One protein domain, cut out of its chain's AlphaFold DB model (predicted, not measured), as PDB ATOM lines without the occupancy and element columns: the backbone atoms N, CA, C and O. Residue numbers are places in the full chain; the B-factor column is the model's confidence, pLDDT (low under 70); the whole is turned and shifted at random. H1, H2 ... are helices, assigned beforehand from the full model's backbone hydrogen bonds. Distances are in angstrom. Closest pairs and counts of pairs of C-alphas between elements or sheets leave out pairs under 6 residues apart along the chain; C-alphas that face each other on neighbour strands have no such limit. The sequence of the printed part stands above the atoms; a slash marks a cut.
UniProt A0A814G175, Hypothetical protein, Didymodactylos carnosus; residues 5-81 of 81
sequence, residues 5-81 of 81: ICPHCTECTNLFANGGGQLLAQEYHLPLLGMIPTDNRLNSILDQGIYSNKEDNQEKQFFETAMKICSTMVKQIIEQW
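This is residues 5 to 81 of the 81 residues of the protein "Hypothetical protein" of Didymodactylos carnosus (UniProt A0A814G175). The model is a loose, winding chain in three passes: a first pass that ends in the short helix H1, an extended stretch of residues 28 to 39 that runs back through the middle between H1 and H3, and the long helix H3, which runs in much the same direction as H1. The short helix H2 lies across the end where the middle stretch gives way to H3, and its residues 43 to 48 stick out, as do residues 52 to 57 of the loop that follows; no helix touches another. The printed part has 77 residues, with three named helices in the order H1, H2, H3 and no named strand. The class is all helix, although the named helices hold 38 of the 77 residues, under half. The whole is loose, with a radius of gyration of the C-alphas of 15.3 A and spans of 39 by 28 by 21 A.

Residues 5 to 19 hold no named element, and their C-alphas lie 12 to 20 A from the mean of all C-alphas. H1, residues 20 to 27, is apart from H2, residues 40 to 48, with no C-alpha of the one within 8 A of the other. The C-alphas of residues 28 to 39, between these two helices, lie 2 to 21 A from the mean of all C-alphas. H2 and H3, residues 59 to 79, are close but not clearly touching, with 1 pair of C-alphas within 8 A. Their closest C-alphas, those of Leu 42 and Glu 59, are 7.4 A apart. The lines of H2 and H3 are about perpendicular, at 81 degrees, and their centres are 21.2 A apart. H1 and H3 are apart. In H1, H2 and H3 every O i to N i+4 pair is within hydrogen-bond range.

H1 runs from Gly 20, with its C-alpha at (200.780, 198.753, 291.266), to Glu 27 and measures 10.5 A from first to last C-alpha. H2 runs from Asn 40, with its C-alpha at (193.171, 185.855, 305.925), to Gln 48 and measures 12.6 A. H3, the longest helix with 21 residues, runs from Glu 59 to Glu 79, where the C-alpha is at (213.043, 179.109, 277.009), and measures 30.2 A.

The two C-alphas farthest apart, those of His 8 and Trp 81, are 45.8 A apart. The printed part has no cut and ends at residue 81, the chain's last residue. The link from H1 to H2, 12 residues, is long, and the link from H2 to H3, 10 residues, is short. The mean pLDDT of the printed part is 75.3, and 26 residues are under 70: residues 5 to 15, residue 17, residues 50 to 60 and residues 79 to 81.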
ATOM      1  N   ILE A   5     189.320 188.081 299.098       68.88
ATOM      2  CA  ILE A   5     188.150 187.263 298.777       68.88
ATOM      3  C   ILE A   5     187.260 187.164 300.019       68.88
ATOM      4  O   ILE A   5     187.638 186.587 301.037       68.88
ATOM      5  N   CYS A   6     186.053 187.720 299.919       63.69
ATOM      6  CA  CYS A   6     185.031 187.616 300.955       63.69
ATOM      7  C   CYS A   6     184.556 186.156 301.110       63.69
ATOM      8  O   CYS A   6     184.017 185.595 300.151       63.69
ATOM      9  N   PRO A   7     184.636 185.542 302.309       65.25
ATOM     10  CA  PRO A   7     184.202 184.157 302.521       65.25
ATOM     11  C   PRO A   7     182.674 183.969 302.475       65.25
ATOM     12  O   PRO A   7     182.208 182.834 302.456       65.25
ATOM     13  N   HIS A   8     181.898 185.058 302.461       66.50
ATOM     14  CA  HIS A   8     180.429 185.031 302.461       66.50
ATOM     15  C   HIS A   8     179.789 185.409 301.125       66.50
ATOM     16  O   HIS A   8     178.637 185.062 300.887       66.50
ATOM     17  N   CYS A   9     180.505 186.145 300.279       63.66
ATOM     18  CA  CYS A   9     179.914 186.827 299.135       63.66
ATOM     19  C   CYS A   9     180.621 186.541 297.806       63.66
ATOM     20  O   CYS A   9     180.122 186.937 296.760       63.66
ATOM     21  N   THR A  10     181.731 185.788 297.811       60.81
ATOM     22  CA  THR A  10     182.522 185.409 296.614       60.81
ATOM     23  C   THR A  10     183.026 186.594 295.779       60.81
ATOM     24  O   THR A  10     183.643 186.411 294.733       60.81
ATOM     25  N   GLU A  11     182.789 187.816 296.244       63.62
ATOM     26  CA  GLU A  11     183.199 189.048 295.601       63.62
ATOM     27  C   GLU A  11     184.633 189.381 296.028       63.62
ATOM     28  O   GLU A  11     184.997 189.283 297.207       63.62
ATOM     29  N   CYS A  12     185.464 189.718 295.043       63.44
ATOM     30  CA  CYS A  12     186.844 190.119 295.272       63.44
ATOM     31  C   CYS A  12     186.874 191.620 295.565       63.44
ATOM     32  O   CYS A  12     186.693 192.445 294.667       63.44
ATOM     33  N   THR A  13     187.105 191.972 296.826       67.00
ATOM     34  CA  THR A  13     187.134 193.359 297.291       67.00
ATOM     35  C   THR A  13     188.574 193.813 297.458       67.00
ATOM     36  O   THR A  13     189.356 193.213 298.191       67.00
ATOM     37  N   ASN A  14     188.956 194.909 296.806       68.00
ATOM     38  CA  ASN A  14     190.300 195.468 296.944       68.00
ATOM     39  C   ASN A  14     190.427 196.258 298.253       68.00
ATOM     40  O   ASN A  14     190.187 197.460 298.276       68.00
ATOM     41  N   LEU A  15     190.812 195.583 299.342       69.25
ATOM     42  CA  LEU A  15     191.098 196.230 300.635       69.25
ATOM     43  C   LEU A  15     192.340 197.138 300.591       69.25
ATOM     44  O   LEU A  15     192.449 198.083 301.364       69.25
ATOM     45  N   PHE A  16     193.268 196.855 299.676       73.44
ATOM     46  CA  PHE A  16     194.500 197.612 299.461       73.44
ATOM     47  C   PHE A  16     194.579 198.122 298.022       73.44
ATOM     48  O   PHE A  16     193.865 197.640 297.139       73.44
ATOM     49  N   ALA A  17     195.507 199.050 297.769       68.50
ATOM     50  CA  ALA A  17     195.801 199.527 296.423       68.50
ATOM     51  C   ALA A  17     196.072 198.352 295.457       68.50
ATOM     52  O   ALA A  17     196.906 197.466 295.705       68.50
ATOM     53  N   ASN A  18     195.350 198.344 294.338       73.44
ATOM     54  CA  ASN A  18     195.464 197.347 293.278       73.44
ATOM     55  C   ASN A  18     196.171 197.954 292.049       73.44
ATOM     56  O   ASN A  18     196.238 199.170 291.904       73.44
ATOM     57  N   GLY A  19     196.757 197.117 291.196       79.62
ATOM     58  CA  GLY A  19     197.360 197.527 289.925       79.62
ATOM     59  C   GLY A  19     198.822 197.978 289.989       79.62
ATOM     60  O   GLY A  19     199.485 197.962 288.961       79.62
ATOM     61  N   GLY A  20     199.384 198.285 291.165       85.62
ATOM     62  CA  GLY A  20     200.780 198.753 291.266       85.62
ATOM     63  C   GLY A  20     201.819 197.799 290.652       85.62
ATOM     64  O   GLY A  20     202.716 198.237 289.942       85.62
ATOM     65  N   GLY A  21     201.657 196.484 290.845       85.62
ATOM     66  CA  GLY A  21     202.539 195.484 290.228       85.62
ATOM     67  C   GLY A  21     202.360 195.352 288.712       85.62
ATOM     68  O   GLY A  21     203.329 195.093 288.008       85.62
ATOM     69  N   GLN A  22     201.146 195.573 288.198       87.50
ATOM     70  CA  GLN A  22     200.887 195.623 286.754       87.50
ATOM     71  C   GLN A  22     201.531 196.854 286.122       87.50
ATOM     72  O   GLN A  22     202.152 196.741 285.071       87.50
ATOM     73  N   LEU A  23     201.409 198.007 286.779       90.19
ATOM     74  CA  LEU A  23     201.978 199.266 286.309       90.19
ATOM     75  C   LEU A  23     203.509 199.186 286.272       90.19
ATOM     76  O   LEU A  23     204.115 199.525 285.263       90.19
ATOM     77  N   LEU A  24     204.120 198.614 287.314       90.31
ATOM     78  CA  LEU A  24     205.560 198.355 287.354       90.31
ATOM     79  C   LEU A  24     206.006 197.392 286.241       90.31
ATOM     80  O   LEU A  24     206.990 197.644 285.552       90.31
ATOM     81  N   ALA A  25     205.276 196.292 286.032       90.44
ATOM     82  CA  ALA A  25     205.586 195.345 284.963       90.44
ATOM     83  C   ALA A  25     205.515 196.008 283.573       90.44
ATOM     84  O   ALA A  25     206.374 195.757 282.732       90.44
ATOM     85  N   GLN A  26     204.544 196.898 283.351       90.69
ATOM     86  CA  GLN A  26     204.430 197.679 282.115       90.69
ATOM     87  C   GLN A  26     205.590 198.664 281.942       90.69
ATOM     88  O   GLN A  26     206.170 198.725 280.863       90.69
ATOM     89  N   GLU A  27     205.956 199.396 282.995       95.19
ATOM     90  CA  GLU A  27     207.037 200.388 282.960       95.19
ATOM     91  C   GLU A  27     208.386 199.754 282.585       95.19
ATOM     92  O   GLU A  27     209.113 200.261 281.730       95.19
ATOM     93  N   TYR A  28     208.683 198.586 283.155       92.12
ATOM     94  CA  TYR A  28     209.930 197.863 282.903       92.12
ATOM     95  C   TYR A  28     209.842 196.845 281.758       92.12
ATOM     96  O   TYR A  28     210.809 196.126 281.516       92.12
ATOM     97  N   HIS A  29     208.716 196.788 281.037       88.56
ATOM     98  CA  HIS A  29     208.472 195.820 279.958       88.56
ATOM     99  C   HIS A  29     208.712 194.363 280.396       88.56
ATOM    100  O   HIS A  29     209.200 193.530 279.630       88.56
ATOM    101  N   LEU A  30     208.373 194.059 281.650       87.75
ATOM    102  CA  LEU A  30     208.521 192.738 282.242       87.75
ATOM    103  C   LEU A  30     207.209 191.950 282.142       87.75
ATOM    104  O   LEU A  30     206.122 192.511 282.312       87.75
ATOM    105  N   PRO A  31     207.277 190.630 281.914       83.62
ATOM    106  CA  PRO A  31     206.097 189.782 281.943       83.62
ATOM    107  C   PRO A  31     205.543 189.691 283.369       83.62
ATOM    108  O   PRO A  31     206.244 189.324 284.311       83.62
ATOM    109  N   LEU A  32     204.251 189.985 283.529       85.31
ATOM    110  CA  LEU A  32     203.562 189.764 284.795       85.31
ATOM    111  C   LEU A  32     203.306 188.264 284.980       85.31
ATOM    112  O   LEU A  32     202.504 187.672 284.264       85.31
ATOM    113  N   LEU A  33     203.959 187.664 285.972       84.19
ATOM    114  CA  LEU A  33     203.869 186.222 286.227       84.19
ATOM    115  C   LEU A  33     202.519 185.791 286.802       84.19
ATOM    116  O   LEU A  33     202.087 184.657 286.613       84.19
ATOM    117  N   GLY A  34     201.850 186.695 287.510       82.25
ATOM    118  CA  GLY A  34     200.547 186.449 288.099       82.25
ATOM    119  C   GLY A  34     200.270 187.377 289.269       82.25
ATOM    120  O   GLY A  34     201.088 188.216 289.646       82.25
ATOM    121  N   MET A  35     199.082 187.221 289.838       81.50
ATOM    122  CA  MET A  35     198.600 187.999 290.967       81.50
ATOM    123  C   MET A  35     197.958 187.039 291.969       81.50
ATOM    124  O   MET A  35     197.028 186.316 291.621       81.50
ATOM    125  N   ILE A  36     198.473 187.010 293.197       80.25
ATOM    126  CA  ILE A  36     197.994 186.120 294.262       80.25
ATOM    127  C   ILE A  36     197.058 186.906 295.193       80.25
ATOM    128  O   ILE A  36     197.492 187.937 295.727       80.25
ATOM    129  N   PRO A  37     195.786 186.502 295.359       74.56
ATOM    130  CA  PRO A  37     194.850 187.192 296.243       74.56
ATOM    131  C   PRO A  37     195.223 187.030 297.714       74.56
ATOM    132  O   PRO A  37     195.877 186.065 298.104       74.56
ATOM    133  N   THR A  38     194.818 187.997 298.534       73.94
ATOM    134  CA  THR A  38     195.038 187.951 299.981       73.94
ATOM    135  C   THR A  38     193.927 187.141 300.647       73.94
ATOM    136  O   THR A  38     192.751 187.493 300.541       73.94
ATOM    137  N   ASP A  39     194.311 186.079 301.356       75.31
ATOM    138  CA  ASP A  39     193.412 185.234 302.143       75.31
ATOM    139  C   ASP A  39     193.822 185.267 303.626       75.31
ATOM    140  O   ASP A  39     194.918 184.853 304.007       75.31
ATOM    141  N   ASN A  40     192.926 185.759 304.483       74.00
ATOM    142  CA  ASN A  40     193.171 185.855 305.925       74.00
ATOM    143  C   ASN A  40     193.291 184.478 306.601       74.00
ATOM    144  O   ASN A  40     193.954 184.359 307.636       74.00
ATOM    145  N   ARG A  41     192.654 183.437 306.046       71.94
ATOM    146  CA  ARG A  41     192.766 182.067 306.566       71.94
ATOM    147  C   ARG A  41     194.162 181.521 306.312       71.94
ATOM    148  O   ARG A  41     194.768 180.992 307.238       71.94
ATOM    149  N   LEU A  42     194.699 181.757 305.112       75.50
ATOM    150  CA  LEU A  42     196.076 181.401 304.777       75.50
ATOM    151  C   LEU A  42     197.073 182.079 305.726       75.50
ATOM    152  O   LEU A  42     197.948 181.403 306.256       75.50
ATOM    153  N   ASN A  43     196.904 183.375 306.009       78.44
ATOM    154  CA  ASN A  43     197.765 184.080 306.970       78.44
ATOM    155  C   ASN A  43     197.749 183.407 308.350       78.44
ATOM    156  O   ASN A  43     198.800 183.147 308.922       78.44
ATOM    157  N   SER A  44     196.562 183.046 308.845       76.56
ATOM    158  CA  SER A  44     196.411 182.400 310.157       76.56
ATOM    159  C   SER A  44     197.110 181.035 310.228       76.56
ATOM    160  O   SER A  44     197.666 180.677 311.262       76.56
ATOM    161  N   ILE A  45     197.085 180.270 309.132       75.94
ATOM    162  CA  ILE A  45     197.751 178.964 309.012       75.94
ATOM    163  C   ILE A  45     199.274 179.139 308.977       75.94
ATOM    164  O   ILE A  45     199.994 178.437 309.691       75.94
ATOM    165  N   LEU A  46     199.759 180.093 308.174       79.06
ATOM    166  CA  LEU A  46     201.184 180.405 308.055       79.06
ATOM    167  C   LEU A  46     201.766 180.894 309.387       79.06
ATOM    168  O   LEU A  46     202.826 180.419 309.788       79.06
ATOM    169  N   ASP A  47     201.046 181.760 310.102       83.44
ATOM    170  CA  ASP A  47     201.462 182.288 311.408       83.44
ATOM    171  C   ASP A  47     201.544 181.196 312.483       83.44
ATOM    172  O   ASP A  47     202.384 181.255 313.381       83.44
ATOM    173  N   GLN A  48     200.689 180.174 312.400       80.50
ATOM    174  CA  GLN A  48     200.704 179.043 313.332       80.50
ATOM    175  C   GLN A  48     201.791 178.013 312.997       80.50
ATOM    176  O   GLN A  48     202.107 177.171 313.835       80.50
ATOM    177  N   GLY A  49     202.356 178.042 311.785       71.50
ATOM    178  CA  GLY A  49     203.305 177.035 311.303       71.50
ATOM    179  C   GLY A  49     202.700 175.631 311.154       71.50
ATOM    180  O   GLY A  49     203.428 174.659 310.955       71.50
ATOM    181  N   ILE A  50     201.374 175.504 311.258       66.94
ATOM    182  CA  ILE A  50     200.660 174.230 311.177       66.94
ATOM    183  C   ILE A  50     200.091 174.118 309.772       66.94
ATOM    184  O   ILE A  50     199.057 174.705 309.475       66.94
ATOM    185  N   TYR A  51     200.726 173.321 308.916       64.25
ATOM    186  CA  TYR A  51     200.139 172.947 307.631       64.25
ATOM    187  C   TYR A  51     198.950 172.009 307.893       64.25
ATOM    188  O   TYR A  51     199.112 170.801 308.069       64.25
ATOM    189  N   SER A  52     197.747 172.569 308.029       57.06
ATOM    190  CA  SER A  52     196.543 171.762 308.227       57.06
ATOM    191  C   SER A  52     196.158 171.123 306.900       57.06
ATOM    192  O   SER A  52     195.818 171.805 305.947       57.06
ATOM    193  N   ASN A  53     196.194 169.794 306.855       55.50
ATOM    194  CA  ASN A  53     195.782 168.967 305.721       55.50
ATOM    195  C   ASN A  53     194.241 168.938 305.617       55.50
ATOM    196  O   ASN A  53     193.613 167.887 305.742       55.50
ATOM    197  N   LYS A  54     193.608 170.113 305.542       52.44
ATOM    198  CA  LYS A  54     192.154 170.246 305.470       52.44
ATOM    199  C   LYS A  54     191.777 170.600 304.045       52.44
ATOM    200  O   LYS A  54     192.263 171.575 303.491       52.44
ATOM    201  N   GLU A  55     190.909 169.781 303.459       53.97
ATOM    202  CA  GLU A  55     190.326 169.960 302.126       53.97
ATOM    203  C   GLU A  55     189.366 171.165 302.085       53.97
ATOM    204  O   GLU A  55     188.206 171.052 301.690       53.97
ATOM    205  N   ASP A  56     189.821 172.342 302.509       56.09
ATOM    206  CA  ASP A  56     189.053 173.566 302.385       56.09
ATOM    207  C   ASP A  56     189.140 174.058 300.937       56.09
ATOM    208  O   ASP A  56     190.203 174.328 300.377       56.09
ATOM    209  N   ASN A  57     187.975 174.168 300.299       55.62
ATOM    210  CA  ASN A  57     187.829 174.455 298.869       55.62
ATOM    211  C   ASN A  57     188.458 175.801 298.437       55.62
ATOM    212  O   ASN A  57     188.617 176.043 297.244       55.62
ATOM    213  N   GLN A  58     188.807 176.670 299.394       58.41
ATOM    214  CA  GLN A  58     189.376 178.002 299.167       58.41
ATOM    215  C   GLN A  58     190.914 178.012 299.100       58.41
ATOM    216  O   GLN A  58     191.467 178.806 298.340       58.41
ATOM    217  N   GLU A  59     191.615 177.078 299.760       64.31
ATOM    218  CA  GLU A  59     193.081 176.954 299.631       64.31
ATOM    219  C   GLU A  59     193.494 176.546 298.212       64.31
ATOM    220  O   GLU A  59     194.541 176.959 297.705       64.31
ATOM    221  N   LYS A  60     192.627 175.791 297.527       68.12
ATOM    222  CA  LYS A  60     192.843 175.340 296.148       68.12
ATOM    223  C   LYS A  60     193.165 176.497 295.212       68.12
ATOM    224  O   LYS A  60     194.064 176.368 294.392       68.12
ATOM    225  N   GLN A  61     192.496 177.640 295.358       72.44
ATOM    226  CA  GLN A  61     192.717 178.777 294.468       72.44
ATOM    227  C   GLN A  61     194.109 179.399 294.655       72.44
ATOM    228  O   GLN A  61     194.740 179.790 293.669       72.44
ATOM    229  N   PHE A  62     194.612 179.451 295.894       77.25
ATOM    230  CA  PHE A  62     195.980 179.889 296.171       77.25
ATOM    231  C   PHE A  62     196.989 178.919 295.551       77.25
ATOM    232  O   PHE A  62     197.833 179.348 294.764       77.25
ATOM    233  N   PHE A  63     196.862 177.619 295.834       78.62
ATOM    234  CA  PHE A  63     197.777 176.603 295.307       78.62
ATOM    235  C   PHE A  63     197.747 176.521 293.782       78.62
ATOM    236  O   PHE A  63     198.803 176.486 293.159       78.62
ATOM    237  N   GLU A  64     196.572 176.556 293.156       79.56
ATOM    238  CA  GLU A  64     196.446 176.566 291.698       79.56
ATOM    239  C   GLU A  64     197.122 177.790 291.079       79.56
ATOM    240  O   GLU A  64     197.833 177.669 290.080       79.56
ATOM    241  N   THR A  65     196.918 178.973 291.664       78.50
ATOM    242  CA  THR A  65     197.528 180.211 291.162       78.50
ATOM    243  C   THR A  65     199.043 180.195 291.365       78.50
ATOM    244  O   THR A  65     199.785 180.513 290.436       78.50
ATOM    245  N   ALA A  66     199.518 179.754 292.532       83.44
ATOM    246  CA  ALA A  66     200.940 179.614 292.834       83.44
ATOM    247  C   ALA A  66     201.623 178.603 291.901       83.44
ATOM    248  O   ALA A  66     202.670 178.896 291.328       83.44
ATOM    249  N   MET A  67     200.999 177.447 291.661       82.94
ATOM    250  CA  MET A  67     201.520 176.436 290.739       82.94
ATOM    251  C   MET A  67     201.546 176.932 289.292       82.94
ATOM    252  O   MET A  67     202.516 176.672 288.576       82.94
ATOM    253  N   LYS A  68     200.535 177.696 288.857       83.69
ATOM    254  CA  LYS A  68     200.544 178.357 287.541       83.69
ATOM    255  C   LYS A  68     201.727 179.319 287.415       83.69
ATOM    256  O   LYS A  68     202.444 179.246 286.414       83.69
ATOM    257  N   ILE A  69     201.982 180.145 288.432       85.94
ATOM    258  CA  ILE A  69     203.133 181.063 288.470       85.94
ATOM    259  C   ILE A  69     204.450 180.283 288.391       85.94
ATOM    260  O   ILE A  69     205.271 180.576 287.524       85.94
ATOM    261  N   CYS A  70     204.627 179.247 289.216       85.12
ATOM    262  CA  CYS A  70     205.829 178.409 289.203       85.12
ATOM    263  C   CYS A  70     206.062 177.762 287.834       85.12
ATOM    264  O   CYS A  70     207.170 177.806 287.309       85.12
ATOM    265  N   SER A  71     205.018 177.211 287.211       84.31
ATOM    266  CA  SER A  71     205.140 176.620 285.873       84.31
ATOM    267  C   SER A  71     205.514 177.654 284.804       84.31
ATOM    268  O   SER A  71     206.260 177.338 283.881       84.31
ATOM    269  N   THR A  72     205.039 178.894 284.948       83.75
ATOM    270  CA  THR A  72     205.345 180.002 284.033       83.75
ATOM    271  C   THR A  72     206.785 180.472 284.212       83.75
ATOM    272  O   THR A  72     207.488 180.646 283.221       83.75
ATOM    273  N   MET A  73     207.257 180.584 285.461       85.12
ATOM    274  CA  MET A  73     208.664 180.860 285.769       85.12
ATOM    275  C   MET A  73     209.586 179.796 285.174       85.12
ATOM    276  O   MET A  73     210.559 180.133 284.511       85.12
ATOM    277  N   VAL A  74     209.271 178.513 285.376       86.12
ATOM    278  CA  VAL A  74     210.092 177.409 284.860       86.12
ATOM    279  C   VAL A  74     210.154 177.439 283.333       86.12
ATOM    280  O   VAL A  74     211.241 177.316 282.778       86.12
ATOM    281  N   LYS A  75     209.027 177.667 282.647       83.19
ATOM    282  CA  LYS A  75     209.013 177.820 281.183       83.19
ATOM    283  C   LYS A  75     209.872 178.991 280.718       83.19
ATOM    284  O   LYS A  75     210.682 178.805 279.825       83.19
ATOM    285  N   GLN A  76     209.755 180.157 281.353       80.88
ATOM    286  CA  GLN A  76     210.572 181.320 280.994       80.88
ATOM    287  C   GLN A  76     212.067 181.094 281.214       80.88
ATOM    288  O   GLN A  76     212.860 181.524 280.388       80.88
ATOM    289  N   ILE A  77     212.456 180.410 282.293       83.44
ATOM    290  CA  ILE A  77     213.865 180.090 282.556       83.44
ATOM    291  C   ILE A  77     214.398 179.091 281.520       83.44
ATOM    292  O   ILE A  77     215.524 179.245 281.061       83.44
ATOM    293  N   ILE A  78     213.598 178.086 281.147       81.19
ATOM    294  CA  ILE A  78     213.990 177.065 280.164       81.19
ATOM    295  C   ILE A  78     214.034 177.634 278.739       81.19
ATOM    296  O   ILE A  78     214.920 177.266 277.987       81.19
ATOM    297  N   GLU A  79     213.103 178.511 278.355       69.50
ATOM    298  CA  GLU A  79     213.043 179.109 277.009       69.50
ATOM    299  C   GLU A  79     214.045 180.262 276.802       69.50
ATOM    300  O   GLU A  79     214.283 180.667 275.665       69.50
ATOM    301  N   GLN A  80     214.623 180.812 277.878       62.72
ATOM    302  CA  GLN A  80     215.689 181.825 277.819       62.72
ATOM    303  C   GLN A  80     217.113 181.232 277.867       62.72
ATOM    304  O   GLN A  80     218.081 181.993 277.940       62.72
ATOM    305  N   TRP A  81     217.242 179.903 277.804       50.59
ATOM    306  CA  TRP A  81     218.490 179.157 277.596       50.59
ATOM    307  C   TRP A  81     218.442 178.398 276.267       50.59
ATOM    308  O   TRP A  81     219.516 178.275 275.636       50.59
TER     309      TRP A  81